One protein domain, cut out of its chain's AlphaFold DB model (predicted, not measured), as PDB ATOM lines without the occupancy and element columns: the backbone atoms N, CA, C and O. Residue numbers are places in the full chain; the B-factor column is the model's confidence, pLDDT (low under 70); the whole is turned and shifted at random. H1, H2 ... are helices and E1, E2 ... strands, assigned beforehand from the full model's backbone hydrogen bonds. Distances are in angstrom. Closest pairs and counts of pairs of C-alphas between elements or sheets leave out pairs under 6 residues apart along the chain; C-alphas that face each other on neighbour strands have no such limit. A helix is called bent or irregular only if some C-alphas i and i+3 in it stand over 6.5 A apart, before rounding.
ATOM      1  N   THR A   8     106.188 187.945 233.001       92.44
ATOM      2  CA  THR A   8     105.282 187.041 233.711       92.44
ATOM      3  C   THR A   8     103.864 187.241 233.227       92.44
ATOM      4  O   THR A   8     103.453 188.372 233.014       92.44
ATOM      5  N   TYR A   9     103.081 186.179 233.165       91.94
ATOM      6  CA  TYR A   9     101.645 186.265 232.956       91.94
ATOM      7  C   TYR A   9     100.917 185.348 233.921       91.94
ATOM      8  O   TYR A   9     101.368 184.233 234.177       91.94
ATOM      9  N   GLN A  10      99.779 185.813 234.423       87.06
ATOM     10  CA  GLN A  10      98.884 185.043 235.268       87.06
ATOM     11  C   GLN A  10      97.465 185.209 234.728       87.06
ATOM     12  O   GLN A  10      96.974 186.330 234.619       87.06
ATOM     13  N   SER A  11      96.835 184.094 234.356       82.81
ATOM     14  CA  SER A  11      95.434 184.078 233.928       82.81
ATOM     15  C   SER A  11      94.499 184.252 235.130       82.81
ATOM     16  O   SER A  11      94.756 183.678 236.190       82.81
ATOM     17  N   GLU A  12      93.413 185.010 234.957       75.38
ATOM     18  CA  GLU A  12      92.378 185.206 235.986       75.38
ATOM     19  C   GLU A  12      91.496 183.956 236.175       75.38
ATOM     20  O   GLU A  12      91.123 183.649 237.303       75.38
ATOM     21  N   ASP A  13      91.243 183.191 235.104       66.06
ATOM     22  CA  ASP A  13      90.256 182.096 235.103       66.06
ATOM     23  C   ASP A  13      90.869 180.681 235.113       66.06
ATOM     24  O   ASP A  13      90.276 179.754 235.663       66.06
ATOM     25  N   ALA A  14      92.049 180.477 234.507       62.16
ATOM     26  CA  ALA A  14      92.579 179.134 234.212       62.16
ATOM     27  C   ALA A  14      93.701 178.650 235.153       62.16
ATOM     28  O   ALA A  14      94.211 177.543 234.996       62.16
ATOM     29  N   GLY A  15      94.151 179.478 236.103       76.81
ATOM     30  CA  GLY A  15      95.283 179.143 236.978       76.81
ATOM     31  C   GLY A  15      96.617 178.932 236.242       76.81
ATOM     32  O   GLY A  15      97.591 178.505 236.864       76.81
ATOM     33  N   THR A  16      96.682 179.215 234.936       84.50
ATOM     34  CA  THR A  16      97.903 179.088 234.139       84.50
ATOM     35  C   THR A  16      98.812 180.292 234.366       84.50
ATOM     36  O   THR A  16      98.398 181.441 234.181       84.50
ATOM     37  N   ILE A  17     100.060 180.028 234.751       89.75
ATOM     38  CA  ILE A  17     101.096 181.041 234.959       89.75
ATOM     39  C   ILE A  17     102.220 180.794 233.961       89.75
ATOM     40  O   ILE A  17     102.815 179.717 233.958       89.75
ATOM     41  N   TYR A  18     102.552 181.808 233.167       92.56
ATOM     42  CA  TYR A  18     103.752 181.801 232.340       92.56
ATOM     43  C   TYR A  18     104.841 182.652 232.990       92.56
ATOM     44  O   TYR A  18     104.602 183.789 233.398       92.56
ATOM     45  N   LEU A  19     106.049 182.109 233.084       93.50
ATOM     46  CA  LEU A  19     107.215 182.783 233.645       93.50
ATOM     47  C   LEU A  19     108.358 182.695 232.640       93.50
ATOM     48  O   LEU A  19     108.970 181.641 232.470       93.50
ATOM     49  N   LEU A  20     108.669 183.818 232.003       95.38
ATOM     50  CA  LEU A  20     109.811 183.927 231.109       95.38
ATOM     51  C   LEU A  20     111.030 184.410 231.896       95.38
ATOM     52  O   LEU A  20     111.069 185.526 232.425       95.38
ATOM     53  N   THR A  21     112.054 183.569 231.939       95.94
ATOM     54  CA  THR A  21     113.378 183.904 232.471       95.94
ATOM     55  C   THR A  21     114.375 184.084 231.326       95.94
ATOM     56  O   THR A  21     114.042 183.917 230.158       95.94
ATOM     57  N   SER A  22     115.630 184.410 231.644       95.69
ATOM     58  CA  SER A  22     116.688 184.455 230.618       95.69
ATOM     59  C   SER A  22     117.067 183.071 230.073       95.69
ATOM     60  O   SER A  22     117.725 182.994 229.042       95.69
ATOM     61  N   PHE A  23     116.716 181.989 230.773       96.75
ATOM     62  CA  PHE A  23     117.150 180.631 230.437       96.75
ATOM     63  C   PHE A  23     116.041 179.771 229.835       96.75
ATOM     64  O   PHE A  23     116.333 178.854 229.074       96.75
ATOM     65  N   TYR A  24     114.794 180.019 230.227       96.50
ATOM     66  CA  TYR A  24     113.654 179.178 229.883       96.50
ATOM     67  C   TYR A  24     112.332 179.927 230.046       96.50
ATOM     68  O   TYR A  24     112.247 180.921 230.779       96.50
ATOM     69  N   LEU A  25     111.301 179.379 229.411       96.56
ATOM     70  CA  LEU A  25     109.898 179.652 229.681       96.56
ATOM     71  C   LEU A  25     109.330 178.519 230.541       96.56
ATOM     72  O   LEU A  25     109.419 177.354 230.157       96.56
ATOM     73  N   ASP A  26     108.734 178.870 231.676       94.94
ATOM     74  CA  ASP A  26     107.912 177.957 232.469       94.94
ATOM     75  C   ASP A  26     106.435 178.204 232.180       94.94
ATOM     76  O   ASP A  26     105.980 179.349 232.234       94.94
ATOM     77  N   ALA A  27     105.687 177.124 231.971       93.00
ATOM     78  CA  ALA A  27     104.235 177.096 232.053       93.00
ATOM     79  C   ALA A  27     103.832 176.310 233.307       93.00
ATOM     80  O   ALA A  27     104.270 175.174 233.521       93.00
ATOM     81  N   LYS A  28     103.022 176.921 234.167       90.31
ATOM     82  CA  LYS A  28     102.501 176.302 235.390       90.31
ATOM     83  C   LYS A  28     100.992 176.234 235.329       90.31
ATOM     84  O   LYS A  28     100.372 177.186 234.870       90.31
ATOM     85  N   GLU A  29     100.424 175.163 235.860       87.00
ATOM     86  CA  GLU A  29      98.988 175.024 236.100       87.00
ATOM     87  C   GLU A  29      98.769 174.958 237.615       87.00
ATOM     88  O   GLU A  29      99.199 174.021 238.293       87.00
ATOM     89  N   GLY A  30      98.187 176.014 238.185       81.06
ATOM     90  CA  GLY A  30      98.135 176.196 239.633       81.06
ATOM     91  C   GLY A  30      99.540 176.321 240.236       81.06
ATOM     92  O   GLY A  30     100.290 177.244 239.914       81.06
ATOM     93  N   THR A  31      99.906 175.401 241.133       75.62
ATOM     94  CA  THR A  31     101.234 175.366 241.776       75.62
ATOM     95  C   THR A  31     102.204 174.379 241.125       75.62
ATOM     96  O   THR A  31     103.397 174.404 241.443       75.62
ATOM     97  N   ALA A  32     101.729 173.531 240.209       84.75
ATOM     98  CA  ALA A  32     102.541 172.515 239.558       84.75
ATOM     99  C   ALA A  32     103.246 173.078 238.316       84.75
ATOM    100  O   ALA A  32     102.665 173.830 237.532       84.75
ATOM    101  N   LEU A  33     104.515 172.704 238.131       88.19
ATOM    102  CA  LEU A  33     105.221 172.945 236.873       88.19
ATOM    103  C   LEU A  33     104.665 171.974 235.829       88.19
ATOM    104  O   LEU A  33     104.804 170.765 236.005       88.19
ATOM    105  N   ALA A  34     104.047 172.502 234.775       89.44
ATOM    106  CA  ALA A  34     103.521 171.692 233.681       89.44
ATOM    107  C   ALA A  34     104.606 171.463 232.624       89.44
ATOM    108  O   ALA A  34     104.891 170.329 232.250       89.44
ATOM    109  N   GLU A  35     105.269 172.539 232.193       92.56
ATOM    110  CA  GLU A  35     106.275 172.478 231.137       92.56
ATOM    111  C   GLU A  35     107.391 173.506 231.361       92.56
ATOM    112  O   GLU A  35     107.145 174.623 231.824       92.56
ATOM    113  N   ARG A  36     108.624 173.126 230.999       95.81
ATOM    114  CA  ARG A  36     109.781 174.022 230.922       95.81
ATOM    115  C   ARG A  36     110.447 173.896 229.560       95.81
ATOM    116  O   ARG A  36     110.987 172.842 229.227       95.81
ATOM    117  N   ILE A  37     110.490 174.999 228.826       95.50
ATOM    118  CA  ILE A  37     111.085 175.071 227.492       95.50
ATOM    119  C   ILE A  37     112.349 175.924 227.565       95.50
ATOM    120  O   ILE A  37     112.298 177.084 227.965       95.50
ATOM    121  N   TYR A  38     113.494 175.359 227.179       95.94
ATOM    122  CA  TYR A  38     114.779 176.069 227.197       95.94
ATOM    123  C   TYR A  38     115.071 176.786 225.882       95.94
ATOM    124  O   TYR A  38     115.420 177.960 225.883       95.94
ATOM    125  N   PHE A  39     114.943 176.094 224.751       94.62
ATOM    126  CA  PHE A  39     115.202 176.675 223.437       94.62
ATOM    127  C   PHE A  39     113.895 177.174 222.816       94.62
ATOM    128  O   PHE A  39     112.919 176.429 222.845       94.62
ATOM    129  N   PRO A  40     113.866 178.396 222.255       95.69
ATOM    130  CA  PRO A  40     115.010 179.281 221.972       95.69
ATOM    131  C   PRO A  40     115.389 180.262 223.105       95.69
ATOM    132  O   PRO A  40     116.392 180.967 222.992       95.69
ATOM    133  N   TYR A  41     114.641 180.312 224.207       95.69
ATOM    134  CA  TYR A  41     114.777 181.337 225.257       95.69
ATOM    135  C   TYR A  41     116.178 181.446 225.885       95.69
ATOM    136  O   TYR A  41     116.630 182.548 226.197       95.69
ATOM    137  N   ALA A  42     116.911 180.334 225.994       96.94
ATOM    138  CA  ALA A  42     118.269 180.275 226.534       96.94
ATOM    139  C   ALA A  42     119.280 181.173 225.792       96.94
ATOM    140  O   ALA A  42     120.299 181.551 226.378       96.94
ATOM    141  N   PHE A  43     119.007 181.575 224.542       97.31
ATOM    142  CA  PHE A  43     119.846 182.539 223.823       97.31
ATOM    143  C   PHE A  43     119.946 183.890 224.542       97.31
ATOM    144  O   PHE A  43     120.989 184.544 224.476       97.31
ATOM    145  N   VAL A  44     118.912 184.288 225.290       97.50
ATOM    146  CA  VAL A  44     118.946 185.513 226.097       97.50
ATOM    147  C   VAL A  44     120.005 185.407 227.197       97.50
ATOM    148  O   VAL A  44     120.815 186.321 227.367       97.50
ATOM    149  N   ALA A  45     120.053 184.279 227.912       97.12
ATOM    150  CA  ALA A  45     121.080 184.024 228.915       97.12
ATOM    151  C   ALA A  45     122.481 183.966 228.305       97.12
ATOM    152  O   ALA A  45     123.404 184.529 228.889       97.12
ATOM    153  N   VAL A  46     122.649 183.349 227.132       97.94
ATOM    154  CA  VAL A  46     123.945 183.305 226.436       97.94
ATOM    155  C   VAL A  46     124.466 184.719 226.170       97.94
ATOM    156  O   VAL A  46     125.609 185.018 226.515       97.94
ATOM    157  N   LEU A  47     123.628 185.613 225.635       97.94
ATOM    158  CA  LEU A  47     124.015 187.006 225.398       97.94
ATOM    159  C   LEU A  47     124.299 187.765 226.698       97.94
ATOM    160  O   LEU A  47     125.284 188.498 226.779       97.94
ATOM    161  N   ALA A  48     123.483 187.572 227.736       97.12
ATOM    162  CA  ALA A  48     123.689 188.222 229.028       97.12
ATOM    163  C   ALA A  48     124.978 187.748 229.732       97.12
ATOM    164  O   ALA A  48     125.690 188.558 230.327       97.12
ATOM    165  N   ILE A  49     125.315 186.458 229.640       97.81
ATOM    166  CA  ILE A  49     126.575 185.898 230.154       97.81
ATOM    167  C   ILE A  49     127.756 186.420 229.332       97.81
ATOM    168  O   ILE A  49     128.757 186.844 229.908       97.81
ATOM    169  N   ALA A  50     127.638 186.455 228.002       97.88
ATOM    170  CA  ALA A  50     128.664 187.020 227.133       97.88
ATOM    171  C   ALA A  50     128.934 188.496 227.468       97.88
ATOM    172  O   ALA A  50     130.095 188.884 227.596       97.88
ATOM    173  N   ALA A  51     127.890 189.299 227.695       97.25
ATOM    174  CA  ALA A  51     128.019 190.680 228.159       97.25
ATOM    175  C   ALA A  51     128.789 190.770 229.490       97.25
ATOM    176  O   ALA A  51     129.755 191.523 229.607       97.25
ATOM    177  N   ALA A  52     128.432 189.943 230.480       95.88
ATOM    178  CA  ALA A  52     129.128 189.915 231.767       95.88
ATOM    179  C   ALA A  52     130.625 189.576 231.613       95.88
ATOM    180  O   ALA A  52     131.474 190.258 232.190       95.88
ATOM    181  N   ILE A  53     130.958 188.575 230.792       97.25
ATOM    182  CA  ILE A  53     132.346 188.181 230.511       97.25
ATOM    183  C   ILE A  53     133.105 189.321 229.825       97.25
ATOM    184  O   ILE A  53     134.205 189.672 230.258       97.25
ATOM    185  N   VAL A  54     132.527 189.935 228.786       96.56
ATOM    186  CA  VAL A  54     133.166 191.061 228.089       96.56
ATOM    187  C   VAL A  54     133.387 192.233 229.040       96.56
ATOM    188  O   VAL A  54     134.473 192.805 229.015       96.56
ATOM    189  N   GLY A  55     132.430 192.552 229.914       94.62
ATOM    190  CA  GLY A  55     132.579 193.616 230.912       94.62
ATOM    191  C   GLY A  55     133.743 193.378 231.883       94.62
ATOM    192  O   GLY A  55     134.502 194.298 232.182       94.62
ATOM    193  N   VAL A  56     133.959 192.137 232.330       95.38
ATOM    194  CA  VAL A  56     135.124 191.795 233.170       95.38
ATOM    195  C   VAL A  56     136.435 191.955 232.390       95.38
ATOM    196  O   VAL A  56     137.396 192.540 232.898       95.38
ATOM    197  N   ILE A  57     136.479 191.479 231.140       95.44
ATOM    198  CA  ILE A  57     137.661 191.616 230.273       95.44
ATOM    199  C   ILE A  57     137.957 193.096 229.993       95.44
ATOM    200  O   ILE A  57     139.120 193.502 230.006       95.44
ATOM    201  N   GLU A  58     136.926 193.905 229.765       93.12
ATOM    202  CA  GLU A  58     137.020 195.347 229.539       93.12
ATOM    203  C   GLU A  58     137.747 196.041 230.698       93.12
ATOM    204  O   GLU A  58     138.725 196.754 230.465       93.12
ATOM    205  N   ILE A  59     137.342 195.770 231.944       90.38
ATOM    206  CA  ILE A  59     137.974 196.335 233.149       90.38
ATOM    207  C   ILE A  59     139.452 195.922 233.239       90.38
ATOM    208  O   ILE A  59     140.323 196.752 233.515       90.38
ATOM    209  N   ALA A  60     139.771 194.659 232.942       93.38
ATOM    210  CA  ALA A  60     141.147 194.161 232.973       93.38
ATOM    211  C   ALA A  60     142.057 194.794 231.897       93.38
ATOM    212  O   ALA A  60     143.282 194.807 232.043       93.38
ATOM    213  N   LYS A  61     141.491 195.344 230.813       92.12
ATOM    214  CA  LYS A  61     142.235 195.968 229.704       92.12
ATOM    215  C   LYS A  61     142.476 197.475 229.877       92.12
ATOM    216  O   LYS A  61     142.795 198.141 228.895       92.12
ATOM    217  N   PHE A  62     142.464 197.992 231.108       87.50
ATOM    218  CA  PHE A  62     142.694 199.413 231.436       87.50
ATOM    219  C   PHE A  62     143.967 200.041 230.826       87.50
ATOM    220  O   PHE A  62     144.021 201.246 230.593       87.50
ATOM    221  N   LYS A  63     145.004 199.240 230.538       89.75
ATOM    222  CA  LYS A  63     146.244 199.719 229.894       89.75
ATOM    223  C   LYS A  63     146.076 200.046 228.407       89.75
ATOM    224  O   LYS A  63     146.866 200.806 227.862       89.75
ATOM    225  N   ASN A  64     145.081 199.464 227.738       92.25
ATOM    226  CA  ASN A  64     144.810 199.680 226.321       92.25
ATOM    227  C   ASN A  64     143.425 200.313 226.156       92.25
ATOM    228  O   ASN A  64     142.434 199.633 225.891       92.25
ATOM    229  N   ARG A  65     143.376 201.638 226.298       91.38
ATOM    230  CA  ARG A  65     142.144 202.444 226.277       91.38
ATOM    231  C   ARG A  65     141.365 202.303 224.970       91.38
ATOM    232  O   ARG A  65     140.137 202.287 224.980       91.38
ATOM    233  N   LEU A  66     142.058 202.142 223.839       90.12
ATOM    234  CA  LEU A  66     141.407 201.900 222.549       90.12
ATOM    235  C   LEU A  66     140.690 200.545 222.521       90.12
ATOM    236  O   LEU A  66     139.557 200.466 222.048       90.12
ATOM    237  N   LEU A  67     141.333 199.488 223.027       93.62
ATOM    238  CA  LEU A  67     140.709 198.172 223.155       93.62
ATOM    239  C   LEU A  67     139.552 198.205 224.161       93.62
ATOM    240  O   LEU A  67     138.505 197.640 223.871       93.62
ATOM    241  N   GLN A  68     139.713 198.906 225.286       93.31
ATOM    242  CA  GLN A  68     138.671 199.068 226.298       93.31
ATOM    243  C   GLN A  68     137.397 199.679 225.699       93.31
ATOM    244  O   GLN A  68     136.326 199.101 225.836       93.31
ATOM    245  N   MET A  69     137.516 200.758 224.915       92.50
ATOM    246  CA  MET A  69     136.361 201.364 224.232       92.50
ATOM    247  C   MET A  69     135.696 200.421 223.214       92.50
ATOM    248  O   MET A  69     134.474 200.414 223.081       92.50
ATOM    249  N   LYS A  70     136.479 199.616 222.476       94.62
ATOM    250  CA  LYS A  70     135.930 198.623 221.530       94.62
ATOM    251  C   LYS A  70     135.172 197.510 222.257       94.62
ATOM    252  O   LYS A  70     134.101 197.112 221.807       94.62
ATOM    253  N   LEU A  71     135.717 197.030 223.376       95.56
ATOM    254  CA  LEU A  71     135.069 196.035 224.227       95.56
ATOM    255  C   LEU A  71     133.797 196.597 224.871       95.56
ATOM    256  O   LEU A  71     132.787 195.905 224.867       95.56
ATOM    257  N   GLY A  72     133.800 197.858 225.311       95.38
ATOM    258  CA  GLY A  72     132.606 198.534 225.824       95.38
ATOM    259  C   GLY A  72     131.477 198.616 224.789       95.38
ATOM    260  O   GLY A  72     130.319 198.323 225.097       95.38
ATOM    261  N   ALA A  73     131.804 198.921 223.529       94.50
ATOM    262  CA  ALA A  73     130.832 198.894 222.433       94.50
ATOM    263  C   ALA A  73     130.280 197.479 222.166       94.50
ATOM    264  O   ALA A  73     129.067 197.310 222.039       94.50
ATOM    265  N   LEU A  74     131.145 196.457 222.142       96.50
ATOM    266  CA  LEU A  74     130.732 195.056 221.989       96.50
ATOM    267  C   LEU A  74     129.845 194.586 223.154       96.50
ATOM    268  O   LEU A  74     128.820 193.948 222.940       96.50
ATOM    269  N   ASN A  75     130.208 194.946 224.383       97.12
ATOM    270  CA  ASN A  75     129.430 194.651 225.579       97.12
ATOM    271  C   ASN A  75     128.030 195.285 225.498       97.12
ATOM    272  O   ASN A  75     127.025 194.639 225.787       97.12
ATOM    273  N   SER A  76     127.950 196.533 225.021       96.62
ATOM    274  CA  SER A  76     126.672 197.221 224.802       96.62
ATOM    275  C   SER A  76     125.807 196.509 223.761       96.62
ATOM    276  O   SER A  76     124.604 196.379 223.964       96.62
ATOM    277  N   LEU A  77     126.411 195.983 222.691       97.44
ATOM    278  CA  LEU A  77     125.701 195.192 221.686       97.44
ATOM    279  C   LEU A  77     125.118 193.898 222.274       97.44
ATOM    280  O   LEU A  77     123.965 193.578 222.004       97.44
ATOM    281  N   PHE A  78     125.871 193.176 223.110       98.00
ATOM    282  CA  PHE A  78     125.360 191.973 223.779       98.00
ATOM    283  C   PHE A  78     124.225 192.281 224.756       98.00
ATOM    284  O   PHE A  78     123.225 191.563 224.769       98.00
ATOM    285  N   MET A  79     124.326 193.370 225.523       97.69
ATOM    286  CA  MET A  79     123.243 193.818 226.405       97.69
ATOM    287  C   MET A  79     121.984 194.216 225.623       97.69
ATOM    288  O   MET A  79     120.884 193.811 226.001       97.69
ATOM    289  N   ALA A  80     122.140 194.952 224.517       97.69
ATOM    290  CA  ALA A  80     121.038 195.316 223.630       97.69
ATOM    291  C   ALA A  80     120.385 194.077 223.003       97.69
ATOM    292  O   ALA A  80     119.163 193.970 222.998       97.69
ATOM    293  N   GLY A  81     121.187 193.118 222.532       97.75
ATOM    294  CA  GLY A  81     120.699 191.857 221.979       97.75
ATOM    295  C   GLY A  81     119.939 191.020 223.008       97.75
ATOM    296  O   GLY A  81     118.849 190.544 222.713       97.75
ATOM    297  N   ALA A  82     120.460 190.889 224.234       97.62
ATOM    298  CA  ALA A  82     119.781 190.163 225.306       97.62
ATOM    299  C   ALA A  82     118.420 190.798 225.638       97.62
ATOM    300  O   ALA A  82     117.409 190.101 225.715       97.62
ATOM    301  N   MET A  83     118.382 192.123 225.802       97.31
ATOM    302  CA  MET A  83     117.144 192.858 226.073       97.31
ATOM    303  C   MET A  83     116.152 192.753 224.912       97.31
ATOM    304  O   MET A  83     114.982 192.461 225.140       97.31
ATOM    305  N   GLY A  84     116.621 192.958 223.679       97.06
ATOM    306  CA  GLY A  84     115.804 192.884 222.472       97.06
ATOM    307  C   GLY A  84     115.186 191.503 222.274       97.06
ATOM    308  O   GLY A  84     113.982 191.412 222.065       97.06
ATOM    309  N   LEU A  85     115.971 190.431 222.426       97.50
ATOM    310  CA  LEU A  85     115.453 189.061 222.357       97.50
ATOM    311  C   LEU A  85     114.477 188.752 223.496       97.50
ATOM    312  O   LEU A  85     113.453 188.126 223.258       97.50
ATOM    313  N   GLY A  86     114.751 189.213 224.721       96.44
ATOM    314  CA  GLY A  86     113.830 189.025 225.845       96.44
ATOM    315  C   GLY A  86     112.465 189.685 225.614       96.44
ATOM    316  O   GLY A  86     111.434 189.076 225.888       96.44
ATOM    317  N   LEU A  87     112.456 190.907 225.073       96.12
ATOM    318  CA  LEU A  87     111.234 191.628 224.694       96.12
ATOM    319  C   LEU A  87     110.520 190.986 223.499       96.12
ATOM    320  O   LEU A  87     109.291 190.919 223.483       96.12
ATOM    321  N   TYR A  88     111.288 190.505 222.521       96.69
ATOM    322  CA  TYR A  88     110.765 189.797 221.361       96.69
ATOM    323  C   TYR A  88     110.045 188.515 221.784       96.69
ATOM    324  O   TYR A  88     108.868 188.369 221.478       96.69
ATOM    325  N   PHE A  89     110.691 187.656 222.578       96.06
ATOM    326  CA  PHE A  89     110.076 186.420 223.066       96.06
ATOM    327  C   PHE A  89     108.849 186.677 223.941       96.06
ATOM    328  O   PHE A  89     107.869 185.950 223.837       96.06
ATOM    329  N   ALA A  90     108.864 187.715 224.783       94.44
ATOM    330  CA  ALA A  90     107.680 188.089 225.556       94.44
ATOM    331  C   ALA A  90     106.495 188.469 224.648       94.44
ATOM    332  O   ALA A  90     105.371 188.037 224.894       94.44
ATOM    333  N   SER A  91     106.758 189.242 223.589       93.81
ATOM    334  CA  SER A  91     105.744 189.620 222.594       93.81
ATOM    335  C   SER A  91     105.237 188.406 221.811       93.81
ATOM    336  O   SER A  91     104.034 188.217 221.691       93.81
ATOM    337  N   GLU A  92     106.148 187.546 221.354       94.62
ATOM    338  CA  GLU A  92     105.831 186.324 220.608       94.62
ATOM    339  C   GLU A  92     104.943 185.376 221.425       94.62
ATOM    340  O   GLU A  92     103.897 184.953 220.944       94.62
ATOM    341  N   ILE A  93     105.281 185.120 222.697       92.88
ATOM    342  CA  ILE A  93     104.465 184.278 223.589       92.88
ATOM    343  C   ILE A  93     103.059 184.863 223.763       92.88
ATOM    344  O   ILE A  93     102.073 184.124 223.768       92.88
ATOM    345  N   MET A  94     102.954 186.181 223.940       91.62
ATOM    346  CA  MET A  94     101.670 186.856 224.116       91.62
ATOM    347  C   MET A  94     100.785 186.726 222.870       91.62
ATOM    348  O   MET A  94      99.590 186.458 223.015       91.62
ATOM    349  N   ASP A  95     101.370 186.854 221.678       91.75
ATOM    350  CA  ASP A  95     100.667 186.711 220.403       91.75
ATOM    351  C   ASP A  95     100.253 185.252 220.146       91.75
ATOM    352  O   ASP A  95      99.080 184.980 219.876       91.75
ATOM    353  N   GLU A  96     101.175 184.296 220.303       90.62
ATOM    354  CA  GLU A  96     100.923 182.863 220.089       90.62
ATOM    355  C   GLU A  96      99.845 182.304 221.021       90.62
ATOM    356  O   GLU A  96      99.008 181.495 220.616       90.62
ATOM    357  N   LYS A  97      99.859 182.730 222.287       88.31
ATOM    358  CA  LYS A  97      98.911 182.277 223.312       88.31
ATOM    359  C   LYS A  97      97.663 183.169 223.402       88.31
ATOM    360  O   LYS A  97      96.818 182.919 224.258       88.31
ATOM    361  N   GLN A  98      97.538 184.187 222.541       87.62
ATOM    362  CA  GLN A  98      96.421 185.145 222.499       87.62
ATOM    363  C   GLN A  98      96.107 185.781 223.867       87.62
ATOM    364  O   GLN A  98      94.945 185.970 224.247       87.62
ATOM    365  N   LEU A  99      97.150 186.101 224.637       85.56
ATOM    366  CA  LEU A  99      97.016 186.558 226.019       85.56
ATOM    367  C   LEU A  99      96.584 188.024 226.056       85.56
ATOM    368  O   LEU A  99      97.339 188.935 225.717       85.56
ATOM    369  N   LYS A 100      95.363 188.276 226.533       76.44
ATOM    370  CA  LYS A 100      94.888 189.639 226.796       76.44
ATOM    371  C   LYS A 100      95.582 190.195 228.043       76.44
ATOM    372  O   LYS A 100      95.741 189.484 229.030       76.44
ATOM    373  N   TYR A 101      95.972 191.471 227.996       71.19
ATOM    374  CA  TYR A 101      96.606 192.202 229.110       71.19
ATOM    375  C   TYR A 101      97.947 191.624 229.593       71.19
ATOM    376  O   TYR A 101      98.334 191.799 230.745       71.19
ATOM    377  N   GLY A 102      98.701 190.981 228.699       70.50
ATOM    378  CA  GLY A 102      99.959 190.320 229.033       70.50
ATOM    379  C   GLY A 102     101.169 191.223 229.279       70.50
ATOM    380  O   GLY A 102     102.260 190.701 229.383       70.50
ATOM    381  N   TRP A 103     101.060 192.547 229.393       72.06
ATOM    382  CA  TRP A 103     102.223 193.458 229.402       72.06
ATOM    383  C   TRP A 103     102.958 193.573 230.755       72.06
ATOM    384  O   TRP A 103     103.432 194.643 231.137       72.06
ATOM    385  N   ASN A 104     103.079 192.470 231.488       86.56
ATOM    386  CA  ASN A 104     103.726 192.417 232.797       86.56
ATOM    387  C   ASN A 104     105.223 192.097 232.650       86.56
ATOM    388  O   ASN A 104     105.684 190.973 232.880       86.56
ATOM    389  N   TYR A 105     105.998 193.104 232.245       90.12
ATOM    390  CA  TYR A 105     107.455 193.000 232.166       90.12
ATOM    391  C   TYR A 105     108.092 192.962 233.553       90.12
ATOM    392  O   TYR A 105     107.845 193.816 234.406       90.12
ATOM    393  N   GLY A 106     108.970 191.985 233.760       89.00
ATOM    394  CA  GLY A 106     109.752 191.866 234.979       89.00
ATOM    395  C   GLY A 106     110.934 192.835 235.001       89.00
ATOM    396  O   GLY A 106     111.426 193.301 233.971       89.00
ATOM    397  N   MET A 107     111.465 193.089 236.202       89.38
ATOM    398  CA  MET A 107     112.633 193.963 236.384       89.38
ATOM    399  C   MET A 107     113.854 193.506 235.571       89.38
ATOM    400  O   MET A 107     114.697 194.329 235.214       89.38
ATOM    401  N   GLY A 108     113.959 192.206 235.266       91.12
ATOM    402  CA  GLY A 108     115.088 191.612 234.556       91.12
ATOM    403  C   GLY A 108     115.401 192.282 233.216       91.12
ATOM    404  O   GLY A 108     116.585 192.456 232.917       91.12
ATOM    405  N   VAL A 109     114.372 192.712 232.475       92.19
ATOM    406  CA  VAL A 109     114.470 193.366 231.154       92.19
ATOM    407  C   VAL A 109     115.088 194.766 231.215       92.19
ATOM    408  O   VAL A 109     115.732 195.188 230.259       92.19
ATOM    409  N   PHE A 110     114.956 195.480 232.334       92.62
ATOM    410  CA  PHE A 110     115.439 196.863 232.457       92.62
ATOM    411  C   PHE A 110     116.913 196.957 232.875       92.62
ATOM    412  O   PHE A 110     117.569 197.971 232.633       92.62
ATOM    413  N   PHE A 111     117.472 195.898 233.472       93.19
ATOM    414  CA  PHE A 111     118.876 195.880 233.904       93.19
ATOM    415  C   PHE A 111     119.882 196.104 232.764       93.19
ATOM    416  O   PHE A 111     120.786 196.920 232.950       93.19
ATOM    417  N   PRO A 112     119.764 195.439 231.595       94.00
ATOM    418  CA  PRO A 112     120.638 195.719 230.460       94.00
ATOM    419  C   PRO A 112     120.580 197.183 230.012       94.00
ATOM    420  O   PRO A 112     121.620 197.752 229.697       94.00
ATOM    421  N   ALA A 113     119.404 197.821 230.042       94.00
ATOM    422  CA  ALA A 113     119.268 199.236 229.697       94.00
ATOM    423  C   ALA A 113     120.060 200.136 230.657       94.00
ATOM    424  O   ALA A 113     120.853 200.969 230.214       94.00
ATOM    425  N   ALA A 114     119.914 199.921 231.967       94.75
ATOM    426  CA  ALA A 114     120.691 200.643 232.971       94.75
ATOM    427  C   ALA A 114     122.205 200.420 232.789       94.75
ATOM    428  O   ALA A 114     122.986 201.372 232.798       94.75
ATOM    429  N   ALA A 115     122.621 199.175 232.548       93.81
ATOM    430  CA  ALA A 115     124.021 198.829 232.332       93.81
ATOM    431  C   ALA A 115     124.601 199.454 231.047       93.81
ATOM    432  O   ALA A 115     125.742 199.918 231.053       93.81
ATOM    433  N   MET A 116     123.818 199.552 229.968       95.06
ATOM    434  CA  MET A 116     124.216 200.264 228.748       95.06
ATOM    435  C   MET A 116     124.443 201.756 229.002       95.06
ATOM    436  O   MET A 116     125.434 202.305 228.523       95.06
ATOM    437  N   ILE A 117     123.589 202.412 229.797       95.62
ATOM    438  CA  ILE A 117     123.788 203.820 230.179       95.62
ATOM    439  C   ILE A 117     125.118 203.979 230.929       95.62
ATOM    440  O   ILE A 117     125.924 204.847 230.582       95.62
ATOM    441  N   CYS A 118     125.395 203.110 231.906       93.88
ATOM    442  CA  CYS A 118     126.673 203.104 232.622       93.88
ATOM    443  C   CYS A 118     127.867 202.898 231.676       93.88
ATOM    444  O   CYS A 118     128.875 203.594 231.801       93.88
ATOM    445  N   ASN A 119     127.744 201.997 230.700       93.50
ATOM    446  CA  ASN A 119     128.787 201.713 229.715       93.50
ATOM    447  C   ASN A 119     129.062 202.929 228.803       93.50
ATOM    448  O   ASN A 119     130.211 203.315 228.587       93.50
ATOM    449  N   VAL A 120     128.020 203.627 228.341       93.06
ATOM    450  CA  VAL A 120     128.166 204.879 227.571       93.06
ATOM    451  C   VAL A 120     128.907 205.948 228.380       93.06
ATOM    452  O   VAL A 120     129.804 206.617 227.857       93.06
ATOM    453  N   ILE A 121     128.567 206.096 229.663       93.75
ATOM    454  CA  ILE A 121     129.238 207.041 230.562       93.75
ATOM    455  C   ILE A 121     130.713 206.653 230.744       93.75
ATOM    456  O   ILE A 121     131.588 207.511 230.596       93.75
ATOM    457  N   ALA A 122     131.008 205.375 230.993       91.25
ATOM    458  CA  ALA A 122     132.375 204.874 231.130       91.25
ATOM    459  C   ALA A 122     133.212 205.166 229.873       91.25
ATOM    460  O   ALA A 122     134.279 205.777 229.962       91.25
ATOM    461  N   ASN A 123     132.680 204.856 228.688       92.00
ATOM    462  CA  ASN A 123     133.339 205.130 227.411       92.00
ATOM    463  C   ASN A 123     133.633 206.622 227.200       92.00
ATOM    464  O   ASN A 123     134.685 206.984 226.663       92.00
ATOM    465  N   ARG A 124     132.744 207.516 227.655       92.38
ATOM    466  CA  ARG A 124     132.978 208.968 227.601       92.38
ATOM    467  C   ARG A 124     134.191 209.374 228.440       92.38
ATOM    468  O   ARG A 124     135.000 210.181 227.973       92.38
ATOM    469  N   PHE A 125     134.330 208.828 229.647       92.56
ATOM    470  CA  PHE A 125     135.468 209.117 230.523       92.56
ATOM    471  C   PHE A 125     136.774 208.513 229.997       92.56
ATOM    472  O   PHE A 125     137.765 209.239 229.920       92.56
ATOM    473  N   ILE A 126     136.761 207.262 229.520       91.31
ATOM    474  CA  ILE A 126     137.935 206.609 228.912       91.31
ATOM    475  C   ILE A 126     138.440 207.422 227.712       91.31
ATOM    476  O   ILE A 126     139.636 207.673 227.565       91.31
ATOM    477  N   ARG A 127     137.527 207.918 226.868       91.81
ATOM    478  CA  ARG A 127     137.890 208.744 225.707       91.81
ATOM    479  C   ARG A 127     138.486 210.095 226.103       91.81
ATOM    480  O   ARG A 127     139.355 210.603 225.394       91.81
ATOM    481  N   LYS A 128     138.006 210.712 227.189       91.75
ATOM    482  CA  LYS A 128     138.570 211.968 227.713       91.75
ATOM    483  C   LYS A 128     139.989 211.744 228.232       91.75
ATOM    484  O   LYS A 128     140.878 212.528 227.917       91.75
ATOM    485  N   ASP A 129     140.184 210.660 228.971       90.62
ATOM    486  CA  ASP A 129     141.472 210.264 229.519       90.62
ATOM    487  C   ASP A 129     142.490 209.983 228.394       90.62
ATOM    488  O   ASP A 129     143.590 210.531 228.393       90.62
ATOM    489  N   GLU A 130     142.113 209.220 227.361       90.75
ATOM    490  CA  GLU A 130     142.958 208.963 226.178       90.75
ATOM    491  C   GLU A 130     143.402 210.252 225.471       90.75
ATOM    492  O   GLU A 130     144.559 210.385 225.069       90.75
ATOM    493  N   LYS A 131     142.501 211.232 225.331       90.06
ATOM    494  CA  LYS A 131     142.841 212.534 224.738       90.06
ATOM    495  C   LYS A 131     143.860 213.302 225.580       90.06
ATOM    496  O   LYS A 131     144.739 213.936 225.001       90.06
ATOM    497  N   LEU A 132     143.748 213.240 226.908       89.31
ATOM    498  CA  LEU A 132     144.674 213.905 227.823       89.31
ATOM    499  C   LEU A 132     146.085 213.322 227.690       89.31
ATOM    500  O   LEU A 132     147.027 214.076 227.460       89.31
ATOM    501  N   VAL A 133     146.220 211.993 227.729       87.69
ATOM    502  CA  VAL A 133     147.524 211.321 227.581       87.69
ATOM    503  C   VAL A 133     148.169 211.660 226.238       87.69
ATOM    504  O   VAL A 133     149.302 212.132 226.202       87.69
ATOM    505  N   ARG A 134     147.409 211.575 225.138       85.69
ATOM    506  CA  ARG A 134     147.913 211.949 223.806       85.69
ATOM    507  C   ARG A 134     148.316 213.414 223.679       85.69
ATOM    508  O   ARG A 134     149.128 213.732 222.821       85.69
ATOM    509  N   SER A 135     147.705 214.319 224.444       89.38
ATOM    510  CA  SER A 135     148.077 215.739 224.404       89.38
ATOM    511  C   SER A 135     149.414 216.008 225.096       89.38
ATOM    512  O   SER A 135     150.175 216.834 224.607       89.38
ATOM    513  N   VAL A 136     149.726 215.273 226.168       87.50
ATOM    514  CA  VAL A 136     151.007 215.373 226.883       87.50
ATOM    515  C   VAL A 136     152.145 214.807 226.036       87.50
ATOM    516  O   VAL A 136     153.198 215.431 225.940       87.50
ATOM    517  N   ASP A 137     151.914 213.681 225.357       85.75
ATOM    518  CA  ASP A 137     152.920 213.063 224.483       85.75
ATOM    519  C   ASP A 137     153.312 213.941 223.283       85.75
ATOM    520  O   ASP A 137     154.377 213.745 222.719       85.75
ATOM    521  N   ARG A 138     152.484 214.920 222.890       83.00
ATOM    522  CA  ARG A 138     152.802 215.866 221.801       83.00
ATOM    523  C   ARG A 138     153.714 217.023 222.218       83.00
ATOM    524  O   ARG A 138     154.165 217.753 221.342       83.00
ATOM    525  N   ILE A 139     153.885 217.259 223.520       74.88
ATOM    526  CA  ILE A 139     154.679 218.376 224.066       74.88
ATOM    527  C   ILE A 139     156.117 217.934 224.384       74.88
ATOM    528  O   ILE A 139     157.007 218.776 224.485       74.88
TER     529      ILE A 139
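What this domain is: This is residues 8 to 139 of the 140 residues of an uncharacterized protein of Fulvivirga imtechensis AK7 (UniProt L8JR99). The model is a rod with a small four-stranded sheet at one end and three long helices running along its length. The helices lie side by side and run alternately to and fro, with H2 packing on both H1 and H3, while residues 131 to 139 stick out at the end away from the sheet. The printed part has 132 residues, with four named strands, E1 to E4, and then three named helices, H1 to H3. The sheet's order is E1, E2, E3, E4, all antiparallel, and the class is mixed, helices and strands. The whole is loose, with a radius of gyration of the C-alphas of 20.1 A and spans of 75 by 23 by 21 A.

Where its parts are: Find C-alpha 8 at (105.282, 187.041, 233.711); there E1 begins, residues 8 to 10. E2 follows at residues 16 to 20, E3 at residues 25 to 29, and E4 at residues 32 to 37, 15.0 A long. Look next at C-alpha 42, at (118.269, 180.275, 226.534), from which H1 runs through residues 42 to 60, 27.5 A. H2 takes residues 65 to 96, 46.1 A, and H3 residues 107 to 137, also 46.1 A, ending at C-alpha 137 at (152.920, 213.063, 224.483). H3 is irregular, but only just: C-alphas 109 and 112 are 6.6 A apart.

How they stand to each other: Begin with the strands, which form a meander, each strand the antiparallel neighbour of the one before. Between E1 and E2, N 9 and O 18 are 2.8 A apart; between E2 and E3, N 19 and O 26 are 2.9 A apart; between E3 and E4, N 27 and O 35 are 2.9 A apart, each within hydrogen-bond range. H2 is on the sheet but only grazes it, with its residues 86 to 94; H1 and H3 are not on it. H1 and H2 form a helical hairpin and touch at a shallow tilt of 16 degrees, opposite ways, their closest C-alphas being those of Val 44 and Ala 82, 4.8 A. H2 and H3 form another, also touching at a shallow tilt of 16 degrees, opposite ways, with the C-alphas of Met 79 and Pro 112 closest at 5.2 A. H1 and H3 are only just apart, 8.2 A at the closest. Every O i to N i+4 pair is within hydrogen-bond range in H1 and H2, and 24 of 27 are in H3.

The domain as a whole: Look for the two C-alphas farthest apart, those of Asp 13 and Ile 139, at 74.8 A. The printed part has no cut, and no link is long; H2 to H3 is short, and the others are tight. Residues 131 to 139, of which 131 to 137 belong to H3, stand free. The mean pLDDT of the printed part is 91.4, and residues 13 to 14 are under 70.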